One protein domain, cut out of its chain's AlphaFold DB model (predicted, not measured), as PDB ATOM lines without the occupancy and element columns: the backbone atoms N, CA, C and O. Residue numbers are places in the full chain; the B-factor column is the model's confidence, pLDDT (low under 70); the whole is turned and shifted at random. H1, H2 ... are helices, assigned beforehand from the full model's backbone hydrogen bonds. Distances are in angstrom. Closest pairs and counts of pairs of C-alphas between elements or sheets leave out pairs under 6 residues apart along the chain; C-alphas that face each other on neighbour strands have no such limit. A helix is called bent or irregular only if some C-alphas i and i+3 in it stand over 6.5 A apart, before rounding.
ATOM      1  N   LYS A   2      -2.563  38.700  12.207       63.56
ATOM      2  CA  LYS A   2      -2.645  37.347  11.595       63.56
ATOM      3  C   LYS A   2      -4.014  37.015  10.963       63.56
ATOM      4  O   LYS A   2      -4.052  36.427   9.891       63.56
ATOM      5  N   ASN A   3      -5.113  37.465  11.573       74.81
ATOM      6  CA  ASN A   3      -6.468  37.176  11.086       74.81
ATOM      7  C   ASN A   3      -6.811  37.907   9.777       74.81
ATOM      8  O   ASN A   3      -7.444  37.320   8.913       74.81
ATOM      9  N   LEU A   4      -6.351  39.152   9.591       81.38
ATOM     10  CA  LEU A   4      -6.619  39.908   8.361       81.38
ATOM     11  C   LEU A   4      -5.875  39.305   7.165       81.38
ATOM     12  O   LEU A   4      -6.450  39.163   6.093       81.38
ATOM     13  N   LYS A   5      -4.620  38.884   7.376       82.75
ATOM     14  CA  LYS A   5      -3.827  38.211   6.344       82.75
ATOM     15  C   LYS A   5      -4.499  36.915   5.879       82.75
ATOM     16  O   LYS A   5      -4.655  36.726   4.688       82.75
ATOM     17  N   SER A   6      -4.981  36.086   6.808       81.31
ATOM     18  CA  SER A   6      -5.683  34.841   6.465       81.31
ATOM     19  C   SER A   6      -6.960  35.066   5.650       81.31
ATOM     20  O   SER A   6      -7.289  34.239   4.807       81.31
ATOM     21  N   VAL A   7      -7.690  36.154   5.911       82.19
ATOM     22  CA  VAL A   7      -8.905  36.493   5.156       82.19
ATOM     23  C   VAL A   7      -8.546  36.954   3.746       82.19
ATOM     24  O   VAL A   7      -9.151  36.488   2.785       82.19
ATOM     25  N   VAL A   8      -7.542  37.824   3.610       84.69
ATOM     26  CA  VAL A   8      -7.045  38.254   2.294       84.69
ATOM     27  C   VAL A   8      -6.532  37.054   1.505       84.69
ATOM     28  O   VAL A   8      -6.957  36.859   0.374       84.69
ATOM     29  N   ASP A   9      -5.712  36.210   2.133       84.62
ATOM     30  CA  ASP A   9      -5.124  35.028   1.507       84.62
ATOM     31  C   ASP A   9      -6.191  34.046   1.001       84.62
ATOM     32  O   ASP A   9      -6.041  33.467  -0.078       84.62
ATOM     33  N   PHE A  10      -7.294  33.903   1.745       85.06
ATOM     34  CA  PHE A  10      -8.457  33.128   1.319       85.06
ATOM     35  C   PHE A  10      -9.101  33.720   0.060       85.06
ATOM     36  O   PHE A  10      -9.295  32.988  -0.907       85.06
ATOM     37  N   PHE A  11      -9.374  35.032   0.047       84.06
ATOM     38  CA  PHE A  11     -10.022  35.701  -1.089       84.06
ATOM     39  C   PHE A  11      -9.158  35.769  -2.348       84.06
ATOM     40  O   PHE A  11      -9.678  35.712  -3.462       84.06
ATOM     41  N   THR A  12      -7.843  35.896  -2.185       82.75
ATOM     42  CA  THR A  12      -6.896  35.980  -3.303       82.75
ATOM     43  C   THR A  12      -6.345  34.622  -3.720       82.75
ATOM     44  O   THR A  12      -5.505  34.573  -4.611       82.75
ATOM     45  N   LEU A  13      -6.757  33.530  -3.061       83.81
ATOM     46  CA  LEU A  13      -6.204  32.187  -3.260       83.81
ATOM     47  C   LEU A  13      -4.667  32.144  -3.121       83.81
ATOM     48  O   LEU A  13      -4.012  31.298  -3.729       83.81
ATOM     49  N   SER A  14      -4.075  33.033  -2.313       80.31
ATOM     50  CA  SER A  14      -2.610  33.201  -2.257       80.31
ATOM     51  C   SER A  14      -1.896  31.988  -1.653       80.31
ATOM     52  O   SER A  14      -0.725  31.724  -1.934       80.31
ATOM     53  N   GLU A  15      -2.613  31.196  -0.852       78.25
ATOM     54  CA  GLU A  15      -2.127  29.916  -0.332       78.25
ATOM     55  C   GLU A  15      -1.817  28.915  -1.464       78.25
ATOM     56  O   GLU A  15      -0.954  28.051  -1.297       78.25
ATOM     57  N   PHE A  16      -2.453  29.071  -2.630       83.31
ATOM     58  CA  PHE A  16      -2.300  28.218  -3.814       83.31
ATOM     59  C   PHE A  16      -1.435  28.837  -4.921       83.31
ATOM     60  O   PHE A  16      -1.283  28.217  -5.971       83.31
ATOM     61  N   SER A  17      -0.847  30.014  -4.688       82.19
ATOM     62  CA  SER A  17       0.039  30.695  -5.645       82.19
ATOM     63  C   SER A  17       1.484  30.842  -5.153       82.19
ATOM     64  O   SER A  17       2.362  31.291  -5.888       82.19
ATOM     65  N   SER A  18       1.774  30.429  -3.915       88.19
ATOM     66  CA  SER A  18       3.116  30.477  -3.331       88.19
ATOM     67  C   SER A  18       3.737  29.087  -3.211       88.19
ATOM     68  O   SER A  18       3.161  28.192  -2.586       88.19
ATOM     69  N   LEU A  19       4.958  28.924  -3.736       87.06
ATOM     70  CA  LEU A  19       5.706  27.666  -3.645       87.06
ATOM     71  C   LEU A  19       5.894  27.211  -2.191       87.06
ATOM     72  O   LEU A  19       5.621  26.060  -1.873       87.06
ATOM     73  N   THR A  20       6.292  28.111  -1.288       88.62
ATOM     74  CA  THR A  20       6.546  27.766   0.123       88.62
ATOM     75  C   THR A  20       5.269  27.347   0.853       88.62
ATOM     76  O   THR A  20       5.294  26.421   1.671       88.62
ATOM     77  N   SER A  21       4.135  27.979   0.536       88.50
ATOM     78  CA  SER A  21       2.821  27.588   1.055       88.50
ATOM     79  C   SER A  21       2.412  26.201   0.563       88.50
ATOM     80  O   SER A  21       2.005  25.364   1.373       88.50
ATOM     81  N   ILE A  22       2.579  25.927  -0.736       91.25
ATOM     82  CA  ILE A  22       2.235  24.639  -1.356       91.25
ATOM     83  C   ILE A  22       3.151  23.520  -0.858       91.25
ATOM     84  O   ILE A  22       2.660  22.446  -0.521       91.25
ATOM     85  N   GLU A  23       4.454  23.762  -0.727       92.62
ATOM     86  CA  GLU A  23       5.389  22.818  -0.108       92.62
ATOM     87  C   GLU A  23       4.993  22.505   1.336       92.62
ATOM     88  O   GLU A  23       4.949  21.341   1.739       92.62
ATOM     89  N   GLY A  24       4.659  23.534   2.121       91.81
ATOM     90  CA  GLY A  24       4.165  23.365   3.484       91.81
ATOM     91  C   GLY A  24       2.871  22.548   3.535       91.81
ATOM     92  O   GLY A  24       2.735  21.656   4.377       91.81
ATOM     93  N   LEU A  25       1.935  22.815   2.622       91.56
ATOM     94  CA  LEU A  25       0.686  22.069   2.483       91.56
ATOM     95  C   LEU A  25       0.949  20.603   2.112       91.56
ATOM     96  O   LEU A  25       0.394  19.706   2.752       91.56
ATOM     97  N   ALA A  26       1.834  20.358   1.144       94.25
ATOM     98  CA  ALA A  26       2.236  19.030   0.697       94.25
ATOM     99  C   ALA A  26       2.906  18.227   1.811       94.25
ATOM    100  O   ALA A  26       2.486  17.099   2.065       94.25
ATOM    101  N   LYS A  27       3.856  18.815   2.551       93.94
ATOM    102  CA  LYS A  27       4.491  18.177   3.719       93.94
ATOM    103  C   LYS A  27       3.464  17.780   4.781       93.94
ATOM    104  O   LYS A  27       3.467  16.640   5.244       93.94
ATOM    105  N   ARG A  28       2.564  18.698   5.157       93.94
ATOM    106  CA  ARG A  28       1.521  18.435   6.169       93.94
ATOM    107  C   ARG A  28       0.575  17.321   5.731       93.94
ATOM    108  O   ARG A  28       0.271  16.432   6.525       93.94
ATOM    109  N   HIS A  29       0.115  17.363   4.480       93.31
ATOM    110  CA  HIS A  29      -0.755  16.327   3.933       93.31
ATOM    111  C   HIS A  29      -0.037  14.983   3.852       93.31
ATOM    112  O   HIS A  29      -0.598  13.986   4.299       93.31
ATOM    113  N   HIS A  30       1.191  14.953   3.336       94.25
ATOM    114  CA  HIS A  30       1.969  13.727   3.230       94.25
ATOM    115  C   HIS A  30       2.129  13.061   4.597       94.25
ATOM    116  O   HIS A  30       1.732  11.911   4.742       94.25
ATOM    117  N   LYS A  31       2.581  13.814   5.611       93.44
ATOM    118  CA  LYS A  31       2.748  13.318   6.985       93.44
ATOM    119  C   LYS A  31       1.458  12.716   7.551       93.44
ATOM    120  O   LYS A  31       1.461  11.594   8.041       93.44
ATOM    121  N   LYS A  32       0.335  13.431   7.430       95.06
ATOM    122  CA  LYS A  32      -0.968  12.965   7.934       95.06
ATOM    123  C   LYS A  32      -1.390  11.619   7.326       95.06
ATOM    124  O   LYS A  32      -2.017  10.802   7.997       95.06
ATOM    125  N   TRP A  33      -1.131  11.415   6.037       92.88
ATOM    126  CA  TRP A  33      -1.551  10.196   5.342       92.88
ATOM    127  C   TRP A  33      -0.524   9.068   5.469       92.88
ATOM    128  O   TRP A  33      -0.931   7.919   5.598       92.88
ATOM    129  N   SER A  34       0.775   9.365   5.514       92.38
ATOM    130  CA  SER A  34       1.812   8.346   5.708       92.38
ATOM    131  C   SER A  34       1.761   7.701   7.095       92.38
ATOM    132  O   SER A  34       2.043   6.513   7.211       92.38
ATOM    133  N   GLU A  35       1.307   8.429   8.121       92.69
ATOM    134  CA  GLU A  35       1.042   7.878   9.461       92.69
ATOM    135  C   GLU A  35      -0.027   6.769   9.449       92.69
ATOM    136  O   GLU A  35       0.042   5.832  10.237       92.69
ATOM    137  N   ASN A  36      -1.000   6.852   8.536       92.31
ATOM    138  CA  ASN A  36      -2.115   5.904   8.451       92.31
ATOM    139  C   ASN A  36      -1.912   4.826   7.373       92.31
ATOM    140  O   ASN A  36      -2.536   3.767   7.426       92.31
ATOM    141  N   TYR A  37      -1.057   5.086   6.381       92.38
ATOM    142  CA  TYR A  37      -0.838   4.209   5.235       92.38
ATOM    143  C   TYR A  37       0.662   4.034   4.980       92.38
ATOM    144  O   TYR A  37       1.312   4.892   4.387       92.38
ATOM    145  N   ALA A  38       1.196   2.863   5.343       84.44
ATOM    146  CA  ALA A  38       2.631   2.563   5.284       84.44
ATOM    147  C   ALA A  38       3.276   2.717   3.888       84.44
ATOM    148  O   ALA A  38       4.484   2.891   3.783       84.44
ATOM    149  N   LYS A  39       2.490   2.642   2.805       89.50
ATOM    150  CA  LYS A  39       2.959   2.776   1.411       89.50
ATOM    151  C   LYS A  39       2.491   4.075   0.740       89.50
ATOM    152  O   LYS A  39       2.382   4.131  -0.485       89.50
ATOM    153  N   TRP A  40       2.160   5.106   1.517       91.88
ATOM    154  CA  TRP A  40       1.695   6.380   0.970       91.88
ATOM    155  C   TRP A  40       2.818   7.122   0.241       91.88
ATOM    156  O   TRP A  40       3.825   7.489   0.842       91.88
ATOM    157  N   SER A  41       2.647   7.371  -1.057       92.56
ATOM    158  CA  SER A  41       3.660   8.045  -1.873       92.56
ATOM    159  C   SER A  41       3.416   9.555  -1.986       92.56
ATOM    160  O   SER A  41       2.322  10.078  -1.729       92.56
ATOM    161  N   TYR A  42       4.445  10.286  -2.416       93.00
ATOM    162  CA  TYR A  42       4.295  11.694  -2.779       93.00
ATOM    163  C   TYR A  42       3.349  11.887  -3.976       93.00
ATOM    164  O   TYR A  42       2.564  12.832  -3.974       93.00
ATOM    165  N   GLU A  43       3.303  10.948  -4.926       93.06
ATOM    166  CA  GLU A  43       2.334  10.992  -6.030       93.06
ATOM    167  C   GLU A  43       0.891  10.841  -5.519       93.06
ATOM    168  O   GLU A  43       0.007  11.604  -5.903       93.06
ATOM    169  N   SER A  44       0.635   9.946  -4.559       94.56
ATOM    170  CA  SER A  44      -0.685   9.852  -3.911       94.56
ATOM    171  C   SER A  44      -1.061  11.149  -3.188       94.56
ATOM    172  O   SER A  44      -2.219  11.575  -3.214       94.56
ATOM    173  N   THR A  45      -0.077  11.822  -2.584       95.06
ATOM    174  CA  THR A  45      -0.266  13.133  -1.940       95.06
ATOM    175  C   THR A  45      -0.661  14.195  -2.961       95.06
ATOM    176  O   THR A  45      -1.631  14.923  -2.735       95.06
ATOM    177  N   LYS A  46       0.035  14.245  -4.101       95.69
ATOM    178  CA  LYS A  46      -0.283  15.126  -5.227       95.69
ATOM    179  C   LYS A  46      -1.720  14.925  -5.691       95.69
ATOM    180  O   LYS A  46      -2.496  15.875  -5.671       95.69
ATOM    181  N   GLN A  47      -2.112  13.691  -6.015       96.25
ATOM    182  CA  GLN A  47      -3.474  13.385  -6.468       96.25
ATOM    183  C   GLN A  47      -4.533  13.807  -5.440       96.25
ATOM    184  O   GLN A  47      -5.569  14.377  -5.790       96.25
ATOM    185  N   LYS A  48      -4.254  13.606  -4.145       95.00
ATOM    186  CA  LYS A  48      -5.161  14.032  -3.074       95.00
ATOM    187  C   LYS A  48      -5.294  15.552  -2.994       95.00
ATOM    188  O   LYS A  48      -6.395  16.031  -2.740       95.00
ATOM    189  N   LEU A  49      -4.214  16.301  -3.203       94.75
ATOM    190  CA  LEU A  49      -4.228  17.766  -3.197       94.75
ATOM    191  C   LEU A  49      -4.933  18.344  -4.425       94.75
ATOM    192  O   LEU A  49      -5.756  19.245  -4.272       94.75
ATOM    193  N   LEU A  50      -4.694  17.773  -5.611       95.50
ATOM    194  CA  LEU A  50      -5.428  18.119  -6.833       95.50
ATOM    195  C   LEU A  50      -6.937  17.911  -6.645       95.50
ATOM    196  O   LEU A  50      -7.739  18.798  -6.933       95.50
ATOM    197  N   SER A  51      -7.326  16.765  -6.081       95.38
ATOM    198  CA  SER A  51      -8.726  16.472  -5.758       95.38
ATOM    199  C   SER A  51      -9.287  17.411  -4.682       95.38
ATOM    200  O   SER A  51     -10.410  17.902  -4.815       95.38
ATOM    201  N   ALA A  52      -8.519  17.705  -3.629       92.75
ATOM    202  CA  ALA A  52      -8.947  18.584  -2.541       92.75
ATOM    203  C   ALA A  52      -9.201  20.025  -3.013       92.75
ATOM    204  O   ALA A  52     -10.125  20.667  -2.513       92.75
ATOM    205  N   TYR A  53      -8.438  20.515  -3.991       92.94
ATOM    206  CA  TYR A  53      -8.671  21.827  -4.591       92.94
ATOM    207  C   TYR A  53     -10.099  21.932  -5.153       92.94
ATOM    208  O   TYR A  53     -10.870  22.806  -4.759       92.94
ATOM    209  N   TRP A  54     -10.509  20.978  -5.991       94.88
ATOM    210  CA  TRP A  54     -11.827  21.011  -6.634       94.88
ATOM    211  C   TRP A  54     -12.989  20.616  -5.724       94.88
ATOM    212  O   TRP A  54     -14.091  21.124  -5.890       94.88
ATOM    213  N   THR A  55     -12.763  19.714  -4.772       93.81
ATOM    214  CA  THR A  55     -13.842  19.184  -3.917       93.81
ATOM    215  C   THR A  55     -14.056  19.986  -2.643       93.81
ATOM    216  O   THR A  55     -15.137  19.928  -2.062       93.81
ATOM    217  N   ARG A  56     -13.047  20.738  -2.192       92.06
ATOM    218  CA  ARG A  56     -13.112  21.490  -0.937       92.06
ATOM    219  C   ARG A  56     -12.845  22.972  -1.127       92.06
ATOM    220  O   ARG A  56     -13.646  23.772  -0.664       92.06
ATOM    221  N   VAL A  57     -11.751  23.350  -1.783       90.88
ATOM    222  CA  VAL A  57     -11.336  24.764  -1.858       90.88
ATOM    223  C   VAL A  57     -12.313  25.570  -2.708       90.88
ATOM    224  O   VAL A  57     -12.903  26.531  -2.216       90.88
ATOM    225  N   VAL A  58     -12.537  25.142  -3.953       92.88
ATOM    226  CA  VAL A  58     -13.413  25.853  -4.896       92.88
ATOM    227  C   VAL A  58     -14.853  25.965  -4.368       92.88
ATOM    228  O   VAL A  58     -15.360  27.087  -4.316       92.88
ATOM    229  N   PRO A  59     -15.515  24.888  -3.890       92.94
ATOM    230  CA  PRO A  59     -16.882  24.990  -3.384       92.94
ATOM    231  C   PRO A  59     -16.997  25.881  -2.147       92.94
ATOM    232  O   PRO A  59     -17.933  26.670  -2.064       92.94
ATOM    233  N   VAL A  60     -16.043  25.808  -1.209       92.38
ATOM    234  CA  VAL A  60     -16.060  26.649   0.002       92.38
ATOM    235  C   VAL A  60     -15.877  28.123  -0.350       92.38
ATOM    236  O   VAL A  60     -16.594  28.967   0.188       92.38
ATOM    237  N   HIS A  61     -14.960  28.448  -1.264       92.62
ATOM    238  CA  HIS A  61     -14.731  29.831  -1.678       92.62
ATOM    239  C   HIS A  61     -15.951  30.409  -2.411       92.62
ATOM    240  O   HIS A  61     -16.440  31.482  -2.057       92.62
ATOM    241  N   ILE A  62     -16.527  29.652  -3.352       92.00
ATOM    242  CA  ILE A  62     -17.764  30.027  -4.056       92.00
ATOM    243  C   ILE A  62     -18.935  30.191  -3.083       92.00
ATOM    244  O   ILE A  62     -19.641  31.194  -3.149       92.00
ATOM    245  N   PHE A  63     -19.133  29.243  -2.166       92.25
ATOM    246  CA  PHE A  63     -20.202  29.307  -1.169       92.25
ATOM    247  C   PHE A  63     -20.057  30.537  -0.268       92.25
ATOM    248  O   PHE A  63     -21.034  31.232  -0.006       92.25
ATOM    249  N   THR A  64     -18.831  30.862   0.143       91.88
ATOM    250  CA  THR A  64     -18.556  32.047   0.967       91.88
ATOM    251  C   THR A  64     -18.893  33.338   0.217       91.88
ATOM    252  O   THR A  64     -19.596  34.191   0.759       91.88
ATOM    253  N   LEU A  65     -18.464  33.468  -1.044       91.69
ATOM    254  CA  LEU A  65     -18.818  34.612  -1.895       91.69
ATOM    255  C   LEU A  65     -20.333  34.718  -2.106       91.69
ATOM    256  O   LEU A  65     -20.888  35.816  -2.048       91.69
ATOM    257  N   PHE A  66     -21.011  33.585  -2.296       90.88
ATOM    258  CA  PHE A  66     -22.463  33.530  -2.429       90.88
ATOM    259  C   PHE A  66     -23.177  33.997  -1.153       90.88
ATOM    260  O   PHE A  66     -24.076  34.830  -1.237       90.88
ATOM    261  N   CYS A  67     -22.750  33.547   0.031       91.56
ATOM    262  CA  CYS A  67     -23.301  34.009   1.309       91.56
ATOM    263  C   CYS A  67     -23.094  35.516   1.525       91.56
ATOM    264  O   CYS A  67     -24.009  36.197   1.992       91.56
ATOM    265  N   ILE A  68     -21.924  36.050   1.163       91.06
ATOM    266  CA  ILE A  68     -21.641  37.493   1.240       91.06
ATOM    267  C   ILE A  68     -22.565  38.265   0.292       91.06
ATOM    268  O   ILE A  68     -23.201  39.233   0.711       91.06
ATOM    269  N   GLY A  69     -22.690  37.805  -0.956       89.38
ATOM    270  CA  GLY A  69     -23.581  38.398  -1.953       89.38
ATOM    271  C   GLY A  69     -25.044  38.381  -1.509       89.38
ATOM    272  O   GLY A  69     -25.702  39.418  -1.539       89.38
ATOM    273  N   LEU A  70     -25.534  37.242  -1.009       87.88
ATOM    274  CA  LEU A  70     -26.887  37.119  -0.460       87.88
ATOM    275  C   LEU A  70     -27.123  38.065   0.713       87.88
ATOM    276  O   LEU A  70     -28.175  38.694   0.776       87.88
ATOM    277  N   THR A  71     -26.157  38.190   1.623       89.31
ATOM    278  CA  THR A  71     -26.269  39.092   2.775       89.31
ATOM    279  C   THR A  71     -26.377  40.544   2.311       89.31
ATOM    280  O   THR A  71     -27.271  41.265   2.751       89.31
ATOM    281  N   ALA A  72     -25.530  40.963   1.366       86.81
ATOM    282  CA  ALA A  72     -25.595  42.299   0.779       86.81
ATOM    283  C   ALA A  72     -26.942  42.546   0.076       86.81
ATOM    284  O   ALA A  72     -27.591  43.564   0.323       86.81
ATOM    285  N   CYS A  73     -27.409  41.596  -0.739       84.25
ATOM    286  CA  CYS A  73     -28.712  41.677  -1.396       84.25
ATOM    287  C   CYS A  73     -29.864  41.742  -0.389       84.25
ATOM    288  O   CYS A  73     -30.789  42.525  -0.588       84.25
ATOM    289  N   PHE A  74     -29.808  40.972   0.698       83.31
ATOM    290  CA  PHE A  74     -30.833  40.971   1.738       83.31
ATOM    291  C   PHE A  74     -31.016  42.372   2.334       83.31
ATOM    292  O   PHE A  74     -32.138  42.873   2.365       83.31
ATOM    293  N   PHE A  75     -29.927  43.061   2.695       82.31
ATOM    294  CA  PHE A  75     -30.000  44.431   3.223       82.31
ATOM    295  C   PHE A  75     -30.603  45.445   2.234       82.31
ATOM    296  O   PHE A  75     -31.287  46.377   2.657       82.31
ATOM    297  N   PHE A  76     -30.389  45.268   0.927       79.06
ATOM    298  CA  PHE A  76     -30.922  46.172  -0.101       79.06
ATOM    299  C   PHE A  76     -32.374  45.860  -0.503       79.06
ATOM    300  O   PHE A  76     -33.182  46.778  -0.657       79.06
ATOM    301  N   VAL A  77     -32.724  44.581  -0.666       74.75
ATOM    302  CA  VAL A  77     -34.017  44.136  -1.219       74.75
ATOM    303  C   VAL A  77     -35.124  44.120  -0.166       74.75
ATOM    304  O   VAL A  77     -36.271  44.417  -0.499       74.75
ATOM    305  N   PHE A  78     -34.813  43.868   1.113       67.62
ATOM    306  CA  PHE A  78     -35.828  43.890   2.181       67.62
ATOM    307  C   PHE A  78     -36.483  45.273   2.344       67.62
ATOM    308  O   PHE A  78     -37.612  45.384   2.813       67.62
ATOM    309  N   ARG A  79     -35.816  46.332   1.865       68.12
ATOM    310  CA  ARG A  79     -36.367  47.690   1.801       68.12
ATOM    311  C   ARG A  79     -37.466  47.859   0.736       68.12
ATOM    312  O   ARG A  79     -38.238  48.806   0.830       68.12
ATOM    313  N   GLN A  80     -37.542  46.981  -0.266       69.75
ATOM    314  CA  GLN A  80     -38.371  47.152  -1.474       69.75
ATOM    315  C   GLN A  80     -39.577  46.185  -1.575       69.75
ATOM    316  O   GLN A  80     -40.284  46.208  -2.577       69.75
ATOM    317  N   GLN A  81     -39.836  45.340  -0.565       66.69
ATOM    318  CA  GLN A  81     -40.989  44.413  -0.438       66.69
ATOM    319  C   GLN A  81     -41.283  43.423  -1.601       66.69
ATOM    320  O   GLN A  81     -42.204  42.618  -1.486       66.69
ATOM    321  N   LYS A  82     -40.488  43.371  -2.681       73.75
ATOM    322  CA  LYS A  82     -40.657  42.422  -3.809       73.75
ATOM    323  C   LYS A  82     -39.654  41.262  -3.783       73.75
ATOM    324  O   LYS A  82     -38.767  41.151  -4.630       73.75
ATOM    325  N   ILE A  83     -39.781  40.385  -2.791       77.31
ATOM    326  CA  ILE A  83     -38.801  39.312  -2.541       77.31
ATOM    327  C   ILE A  83     -38.872  38.205  -3.610       77.31
ATOM    328  O   ILE A  83     -37.837  37.770  -4.107       77.31
ATOM    329  N   THR A  84     -40.072  37.774  -4.011       78.12
ATOM    330  CA  THR A  84     -40.253  36.577  -4.857       78.12
ATOM    331  C   THR A  84     -39.719  36.745  -6.283       78.12
ATOM    332  O   THR A  84     -38.993  35.882  -6.767       78.12
ATOM    333  N   GLU A  85     -40.013  37.871  -6.942       79.69
ATOM    334  CA  GLU A  85     -39.484  38.187  -8.283       79.69
ATOM    335  C   GLU A  85     -37.951  38.318  -8.261       79.69
ATOM    336  O   GLU A  85     -37.259  37.866  -9.175       79.69
ATOM    337  N   SER A  86     -37.409  38.858  -7.166       81.19
ATOM    338  CA  SER A  86     -35.969  39.053  -6.986       81.19
ATOM    339  C   SER A  86     -35.209  37.727  -6.852       81.19
ATOM    340  O   SER A  86     -34.075  37.627  -7.319       81.19
ATOM    341  N   LEU A  87     -35.814  36.683  -6.271       83.38
ATOM    342  CA  LEU A  87     -35.158  35.381  -6.072       83.38
ATOM    343  C   LEU A  87     -34.823  34.664  -7.387       83.38
ATOM    344  O   LEU A  87     -33.750  34.066  -7.500       83.38
ATOM    345  N   ILE A  88     -35.706  34.739  -8.387       85.69
ATOM    346  CA  ILE A  88     -35.467  34.124  -9.704       85.69
ATOM    347  C   ILE A  88     -34.281  34.813 -10.387       85.69
ATOM    348  O   ILE A  88     -33.355  34.146 -10.851       85.69
ATOM    349  N   VAL A  89     -34.273  36.148 -10.385       86.94
ATOM    350  CA  VAL A  89     -33.197  36.949 -10.985       86.94
ATOM    351  C   VAL A  89     -31.859  36.682 -10.289       86.94
ATOM    352  O   VAL A  89     -30.857  36.450 -10.965       86.94
ATOM    353  N   ILE A  90     -31.842  36.635  -8.951       87.25
ATOM    354  CA  ILE A  90     -30.638  36.318  -8.164       87.25
ATOM    355  C   ILE A  90     -30.124  34.912  -8.488       87.25
ATOM    356  O   ILE A  90     -28.917  34.724  -8.621       87.25
ATOM    357  N   SER A  91     -31.014  33.933  -8.658       87.81
ATOM    358  CA  SER A  91     -30.623  32.555  -8.980       87.81
ATOM    359  C   SER A  91     -29.960  32.459 -10.357       87.81
ATOM    360  O   SER A  91     -28.897  31.852 -10.486       87.81
ATOM    361  N   ILE A  92     -30.535  33.108 -11.377       90.81
ATOM    362  CA  ILE A  92     -29.947  33.158 -12.727       90.81
ATOM    363  C   ILE A  92     -28.589  33.869 -12.687       90.81
ATOM    364  O   ILE A  92     -27.603  33.358 -13.223       90.81
ATOM    365  N   ALA A  93     -28.509  35.013 -12.001       90.88
ATOM    366  CA  ALA A  93     -27.260  35.749 -11.836       90.88
ATOM    367  C   ALA A  93     -26.187  34.906 -11.124       90.88
ATOM    368  O   ALA A  93     -25.035  34.892 -11.555       90.88
ATOM    369  N   ALA A  94     -26.557  34.147 -10.087       90.31
ATOM    370  CA  ALA A  94     -25.639  33.278  -9.356       90.31
ATOM    371  C   ALA A  94     -25.048  32.172 -10.246       90.31
ATOM    372  O   ALA A  94     -23.847  31.915 -10.172       90.31
ATOM    373  N   VAL A  95     -25.851  31.560 -11.125       93.31
ATOM    374  CA  VAL A  95     -25.369  30.548 -12.085       93.31
ATOM    375  C   VAL A  95     -24.371  31.154 -13.076       93.31
ATOM    376  O   VAL A  95     -23.317  30.565 -13.328       93.31
ATOM    377  N   ILE A  96     -24.661  32.347 -13.604       94.50
ATOM    378  CA  ILE A  96     -23.761  33.048 -14.534       94.50
ATOM    379  C   ILE A  96     -22.441  33.410 -13.841       94.50
ATOM    380  O   ILE A  96     -21.364  33.168 -14.390       94.50
ATOM    381  N   VAL A  97     -22.505  33.956 -12.624       92.94
ATOM    382  CA  VAL A  97     -21.316  34.304 -11.831       92.94
ATOM    383  C   VAL A  97     -20.502  33.056 -11.493       92.94
ATOM    384  O   VAL A  97     -19.282  33.077 -11.646       92.94
ATOM    385  N   TYR A  98     -21.154  31.958 -11.103       92.75
ATOM    386  CA  TYR A  98     -20.494  30.677 -10.850       92.75
ATOM    387  C   TYR A  98     -19.686  30.214 -12.064       92.75
ATOM    388  O   TYR A  98     -18.494  29.928 -11.941       92.75
ATOM    389  N   PHE A  99     -20.318  30.176 -13.240       95.31
ATOM    390  CA  PHE A  99     -19.671  29.691 -14.456       95.31
ATOM    391  C   PHE A  99     -18.514  30.599 -14.886       95.31
ATOM    392  O   PHE A  99     -17.442  30.107 -15.241       95.31
ATOM    393  N   SER A 100     -18.694  31.917 -14.769       95.06
ATOM    394  CA  SER A 100     -17.641  32.896 -15.037       95.06
ATOM    395  C   SER A 100     -16.449  32.736 -14.091       95.06
ATOM    396  O   SER A 100     -15.313  32.643 -14.551       95.06
ATOM    397  N   LEU A 101     -16.674  32.638 -12.779       93.19
ATOM    398  CA  LEU A 101     -15.586  32.431 -11.817       93.19
ATOM    399  C   LEU A 101     -14.872  31.096 -12.056       93.19
ATOM    400  O   LEU A 101     -13.643  31.032 -12.017       93.19
ATOM    401  N   TRP A 102     -15.626  30.029 -12.327       93.56
ATOM    402  CA  TRP A 102     -15.068  28.712 -12.622       93.56
ATOM    403  C   TRP A 102     -14.154  28.735 -13.854       93.56
ATOM    404  O   TRP A 102     -13.014  28.269 -13.770       93.56
ATOM    405  N   LEU A 103     -14.617  29.318 -14.965       95.94
ATOM    406  CA  LEU A 103     -13.861  29.373 -16.218       95.94
ATOM    407  C   LEU A 103     -12.685  30.349 -16.197       95.94
ATOM    408  O   LEU A 103     -11.635  30.011 -16.737       95.94
ATOM    409  N   TRP A 104     -12.864  31.541 -15.630       95.75
ATOM    410  CA  TRP A 104     -11.919  32.650 -15.797       95.75
ATOM    411  C   TRP A 104     -10.991  32.858 -14.604       95.75
ATOM    412  O   TRP A 104      -9.931  33.453 -14.770       95.75
ATOM    413  N   VAL A 105     -11.353  32.364 -13.418       92.19
ATOM    414  CA  VAL A 105     -10.542  32.528 -12.203       92.19
ATOM    415  C   VAL A 105      -9.979  31.186 -11.753       92.19
ATOM    416  O   VAL A 105      -8.770  30.970 -11.809       92.19
ATOM    417  N   TYR A 106     -10.834  30.237 -11.365       93.25
ATOM    418  CA  TYR A 106     -10.350  29.007 -10.729       93.25
ATOM    419  C   TYR A 106      -9.612  28.083 -11.684       93.25
ATOM    420  O   TYR A 106      -8.592  27.516 -11.295       93.25
ATOM    421  N   LYS A 107     -10.119  27.897 -12.909       93.50
ATOM    422  CA  LYS A 107      -9.485  27.007 -13.886       93.50
ATOM    423  C   LYS A 107      -8.103  27.525 -14.327       93.50
ATOM    424  O   LYS A 107      -7.178  26.711 -14.316       93.50
ATOM    425  N   PRO A 108      -7.907  28.819 -14.651       94.19
ATOM    426  CA  PRO A 108      -6.585  29.355 -14.962       94.19
ATOM    427  C   PRO A 108      -5.619  29.286 -13.780       94.19
ATOM    428  O   PRO A 108      -4.521  28.771 -13.959       94.19
ATOM    429  N   VAL A 109      -6.031  29.698 -12.573       92.44
ATOM    430  CA  VAL A 109      -5.183  29.604 -11.366       92.44
ATOM    431  C   VAL A 109      -4.786  28.151 -11.092       92.44
ATOM    432  O   VAL A 109      -3.625  27.853 -10.819       92.44
ATOM    433  N   TYR A 110      -5.724  27.214 -11.247       94.50
ATOM    434  CA  TYR A 110      -5.444  25.793 -11.082       94.50
ATOM    435  C   TYR A 110      -4.388  25.290 -12.075       94.50
ATOM    436  O   TYR A 110      -3.408  24.671 -11.665       94.50
ATOM    437  N   MET A 111      -4.578  25.547 -13.373       95.31
ATOM    438  CA  MET A 111      -3.710  24.995 -14.420       95.31
ATOM    439  C   MET A 111      -2.357  25.699 -14.521       95.31
ATOM    440  O   MET A 111      -1.354  25.035 -14.770       95.31
ATOM    441  N   ASN A 112      -2.324  27.020 -14.341       94.31
ATOM    442  CA  ASN A 112      -1.141  27.832 -14.619       94.31
ATOM    443  C   ASN A 112      -0.279  28.083 -13.377       94.31
ATOM    444  O   ASN A 112       0.923  28.281 -13.518       94.31
ATOM    445  N   GLU A 113      -0.865  28.066 -12.176       93.00
ATOM    446  CA  GLU A 113      -0.136  28.350 -10.934       93.00
ATOM    447  C   GLU A 113      -0.075  27.117 -10.037       93.00
ATOM    448  O   GLU A 113       1.003  26.571  -9.792       93.00
ATOM    449  N   PHE A 114      -1.230  26.623  -9.592       93.56
ATOM    450  CA  PHE A 114      -1.280  25.589  -8.563       93.56
ATOM    451  C   PHE A 114      -0.666  24.262  -9.021       93.56
ATOM    452  O   PHE A 114       0.161  23.696  -8.308       93.56
ATOM    453  N   VAL A 115      -1.042  23.752 -10.201       95.50
ATOM    454  CA  VAL A 115      -0.541  22.461 -10.706       95.50
ATOM    455  C   VAL A 115       0.982  22.482 -10.924       95.50
ATOM    456  O   VAL A 115       1.645  21.576 -10.410       95.50
ATOM    457  N   PRO A 116       1.576  23.477 -11.616       96.62
ATOM    458  CA  PRO A 116       3.027  23.559 -11.771       96.62
ATOM    459  C   PRO A 116       3.768  23.688 -10.438       96.62
ATOM    460  O   PRO A 116       4.728  22.956 -10.198       96.62
ATOM    461  N   LEU A 117       3.299  24.559  -9.538       95.12
ATOM    462  CA  LEU A 117       3.929  24.741  -8.229       95.12
ATOM    463  C   LEU A 117       3.831  23.481  -7.365       95.12
ATOM    464  O   LEU A 117       4.792  23.126  -6.685       95.12
ATOM    465  N   LEU A 118       2.702  22.768  -7.420       95.56
ATOM    466  CA  LEU A 118       2.543  21.491  -6.734       95.56
ATOM    467  C   LEU A 118       3.484  20.427  -7.301       95.56
ATOM    468  O   LEU A 118       4.072  19.681  -6.522       95.56
ATOM    469  N   ASN A 119       3.658  20.358  -8.623       95.69
ATOM    470  CA  ASN A 119       4.615  19.433  -9.235       95.69
ATOM    471  C   ASN A 119       6.043  19.718  -8.756       95.69
ATOM    472  O   ASN A 119       6.704  18.801  -8.276       95.69
ATOM    473  N   ASN A 120       6.468  20.984  -8.785       94.94
ATOM    474  CA  ASN A 120       7.795  21.390  -8.317       94.94
ATOM    475  C   ASN A 120       7.995  21.095  -6.823       94.94
ATOM    476  O   ASN A 120       9.048  20.599  -6.418       94.94
ATOM    477  N   ALA A 121       6.977  21.352  -5.997       93.81
ATOM    478  CA  ALA A 121       7.012  21.034  -4.574       93.81
ATOM    479  C   ALA A 121       7.164  19.523  -4.341       93.81
ATOM    480  O   ALA A 121       7.984  19.090  -3.536       93.81
ATOM    481  N   ILE A 122       6.399  18.699  -5.058       95.44
ATOM    482  CA  ILE A 122       6.448  17.236  -4.944       95.44
ATOM    483  C   ILE A 122       7.798  16.683  -5.411       95.44
ATOM    484  O   ILE A 122       8.367  15.818  -4.740       95.44
ATOM    485  N   GLU A 123       8.344  17.203  -6.507       93.81
ATOM    486  CA  GLU A 123       9.675  16.838  -6.995       93.81
ATOM    487  C   GLU A 123      10.762  17.208  -5.977       93.81
ATOM    488  O   GLU A 123      11.558  16.357  -5.589       93.81
ATOM    489  N   THR A 124      10.723  18.427  -5.437       92.56
ATOM    490  CA  THR A 124      11.672  18.886  -4.408       92.56
ATOM    491  C   THR A 124      11.624  18.008  -3.155       92.56
ATOM    492  O   THR A 124      12.661  17.599  -2.632       92.56
ATOM    493  N   LEU A 125      10.422  17.670  -2.680       91.44
ATOM    494  CA  LEU A 125      10.238  16.826  -1.496       91.44
ATOM    495  C   LEU A 125      10.682  15.382  -1.722       91.44
ATOM    496  O   LEU A 125      11.342  14.796  -0.865       91.44
ATOM    497  N   SER A 126      10.327  14.808  -2.870       89.38
ATOM    498  CA  SER A 126      10.720  13.443  -3.218       89.38
ATOM    499  C   SER A 126      12.226  13.329  -3.454       89.38
ATOM    500  O   SER A 126      12.842  12.393  -2.951       89.38
ATOM    501  N   GLY A 127      12.841  14.312  -4.117       88.62
ATOM    502  CA  GLY A 127      14.289  14.399  -4.288       88.62
ATOM    503  C   GLY A 127      15.026  14.528  -2.956       88.62
ATOM    504  O   GLY A 127      15.999  13.811  -2.725       88.62
ATOM    505  N   ALA A 128      14.534  15.373  -2.043       87.00
ATOM    506  CA  ALA A 128      15.097  15.493  -0.698       87.00
ATOM    507  C   ALA A 128      15.012  14.171   0.084       87.00
ATOM    508  O   ALA A 128      16.001  13.760   0.687       87.00
ATOM    509  N   TYR A 129      13.874  13.475   0.016       83.81
ATOM    510  CA  TYR A 129      13.695  12.167   0.650       83.81
ATOM    511  C   TYR A 129      14.632  11.100   0.067       83.81
ATOM    512  O   TYR A 129      15.241  10.334   0.808       83.81
ATOM    513  N   LEU A 130      14.785  11.052  -1.260       84.88
ATOM    514  CA  LEU A 130      15.710  10.119  -1.908       84.88
ATOM    515  C   LEU A 130      17.164  10.412  -1.542       84.88
ATOM    516  O   LEU A 130      17.938   9.479  -1.346       84.88
ATOM    517  N   LYS A 131      17.528  11.691  -1.423       86.25
ATOM    518  CA  LYS A 131      18.857  12.097  -0.973       86.25
ATOM    519  C   LYS A 131      19.109  11.672   0.470       86.25
ATOM    520  O   LYS A 131      20.151  11.098   0.742       86.25
ATOM    521  N   GLU A 132      18.152  11.892   1.366       79.50
ATOM    522  CA  GLU A 132      18.244  11.430   2.754       79.50
ATOM    523  C   GLU A 132      18.380   9.903   2.820       79.50
ATOM    524  O   GLU A 132      19.229   9.388   3.541       79.50
ATOM    525  N   LEU A 133      17.614   9.170   2.008       78.69
ATOM    526  CA  LEU A 133      17.725   7.716   1.912       78.69
ATOM    527  C   LEU A 133      19.106   7.273   1.401       78.69
ATOM    528  O   LEU A 133      19.655   6.291   1.899       78.69
ATOM    529  N   ASP A 134      19.673   7.982   0.424       77.56
ATOM    530  CA  ASP A 134      21.017   7.714  -0.095       77.56
ATOM    531  C   ASP A 134      22.102   8.054   0.935       77.56
ATOM    532  O   ASP A 134      23.034   7.275   1.122       77.56
ATOM    533  N   ASP A 135      21.955   9.158   1.666       77.75
ATOM    534  CA  ASP A 135      22.853   9.545   2.755       77.75
ATOM    535  C   ASP A 135      22.803   8.516   3.897       77.75
ATOM    536  O   ASP A 135      23.850   8.085   4.384       77.75
ATOM    537  N   VAL A 136      21.612   8.026   4.261       76.94
ATOM    538  CA  VAL A 136      21.436   6.924   5.224       76.94
ATOM    539  C   VAL A 136      22.084   5.642   4.704       76.94
ATOM    540  O   VAL A 136      22.816   4.983   5.439       76.94
ATOM    541  N   LYS A 137      21.877   5.293   3.431       72.25
ATOM    542  CA  LYS A 137      22.483   4.103   2.816       72.25
ATOM    543  C   LYS A 137      24.010   4.197   2.750       72.25
ATOM    544  O   LYS A 137      24.688   3.188   2.918       72.25
ATOM    545  N   LYS A 138      24.562   5.390   2.520       73.81
ATOM    546  CA  LYS A 138      26.009   5.657   2.559       73.81
ATOM    547  C   LYS A 138      26.569   5.611   3.980       73.81
ATOM    548  O   LYS A 138      27.713   5.200   4.159       73.81
ATOM    549  N   ALA A 139      25.785   6.042   4.967       73.31
ATOM    550  CA  ALA A 139      26.147   5.977   6.380       73.31
ATOM    551  C   ALA A 139      26.064   4.549   6.945       73.31
ATOM    552  O   ALA A 139      26.784   4.223   7.891       73.31
ATOM    553  N   GLN A 140      25.221   3.685   6.373       80.38
ATOM    554  CA  GLN A 140      25.174   2.270   6.726       80.38
ATOM    555  C   GLN A 140      26.500   1.574   6.394       80.38
ATOM    556  O   GLN A 140      27.102   1.758   5.334       80.38
TER     557      GLN A 140
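What this domain is: This is residues 2 to 140 of the 244 residues of an uncharacterized protein of Gallionellaceae bacterium (UniProt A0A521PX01). The model is a long helical hairpin: two long helices, H3 and H4, run back along each other, and the last part of H4 runs on past the start of H3, where residues 127 to 140 stick out as an arm. H2 packs crosswise on H3 and H4 near that end, while the short H1 sits off the side of the hairpin, partway along it. The 139 printed residues hold four named helices, H1, H2, H3 and H4 in chain order, and no named strand; the class is all helix. The whole is a loose rod, with a radius of gyration of the C-alphas of 20.9 A and spans of 79 by 30 by 27 A.

Where its parts are: H1 is residues 2 to 11, beginning at C-alpha 2 (-2.645, 37.347, 11.595). H2 is residues 19 to 34, 21.8 A long. H3, residues 42 to 80, was assigned as one helix by its hydrogen bonds but is bent, with C-alphas 55 and 58 6.8 A apart. Its arms are H3a, residues 42 to 55, 19.7 A, and H3b, residues 58 to 80, 33.0 A, which ends at C-alpha 80 (-38.371, 47.152, -1.474); they stand at a shallow tilt of 15 degrees. H4, residues 83 to 139, was likewise assigned as one helix but is bent, with C-alphas 112 and 115 6.7 A apart. Its arms are H4a, residues 83 to 112, 41.2 A, and H4b, residues 115 to 139, 35.7 A, which ends at C-alpha 139 (26.147, 5.977, 6.380); they stand at a steep tilt of 44 degrees. H4a is itself irregular, with C-alphas 103 and 106 6.53 A apart.

How they stand to each other: H1 is close to H3b but not clearly touching it; their closest C-alphas, Phe 11 and His 61, are 7.5 A apart. H2 touches H3a with residues 26 to 33 alone, closest at the C-alphas of His 30 and Thr 45, 5.7 A, and only just about perpendicular at 72 degrees. Residues 117 to 125 of H4b touch H2, closest at the C-alphas of Glu 23 and Ala 121, 5.1 A, at a steep tilt of 60 degrees. Residues 115 to 126 of H4b touch H3a, closest at the C-alphas of Tyr 42 and Ile 122, 6.3 A, opposite ways at a shallow tilt of 24 degrees. H3b and H4a form a helical hairpin at a shallow tilt of 28 degrees; the C-alphas of Val 77 and Ile 83, their closest, are 6.9 A apart. H3a and H4a are near each other. In H1, H2 and H4b every O i to N i+4 pair is within hydrogen-bond range; the counts are 9 of 10 in H3a, 17 of 19 in H3b and 21 of 26 in H4a.

The domain as a whole: The C-alphas of Gln 81 and Gln 140, the two farthest apart, are 78.8 A apart. The printed part has no cut and no long link. Residue 2 and residues 78 to 81 have pLDDT under 70.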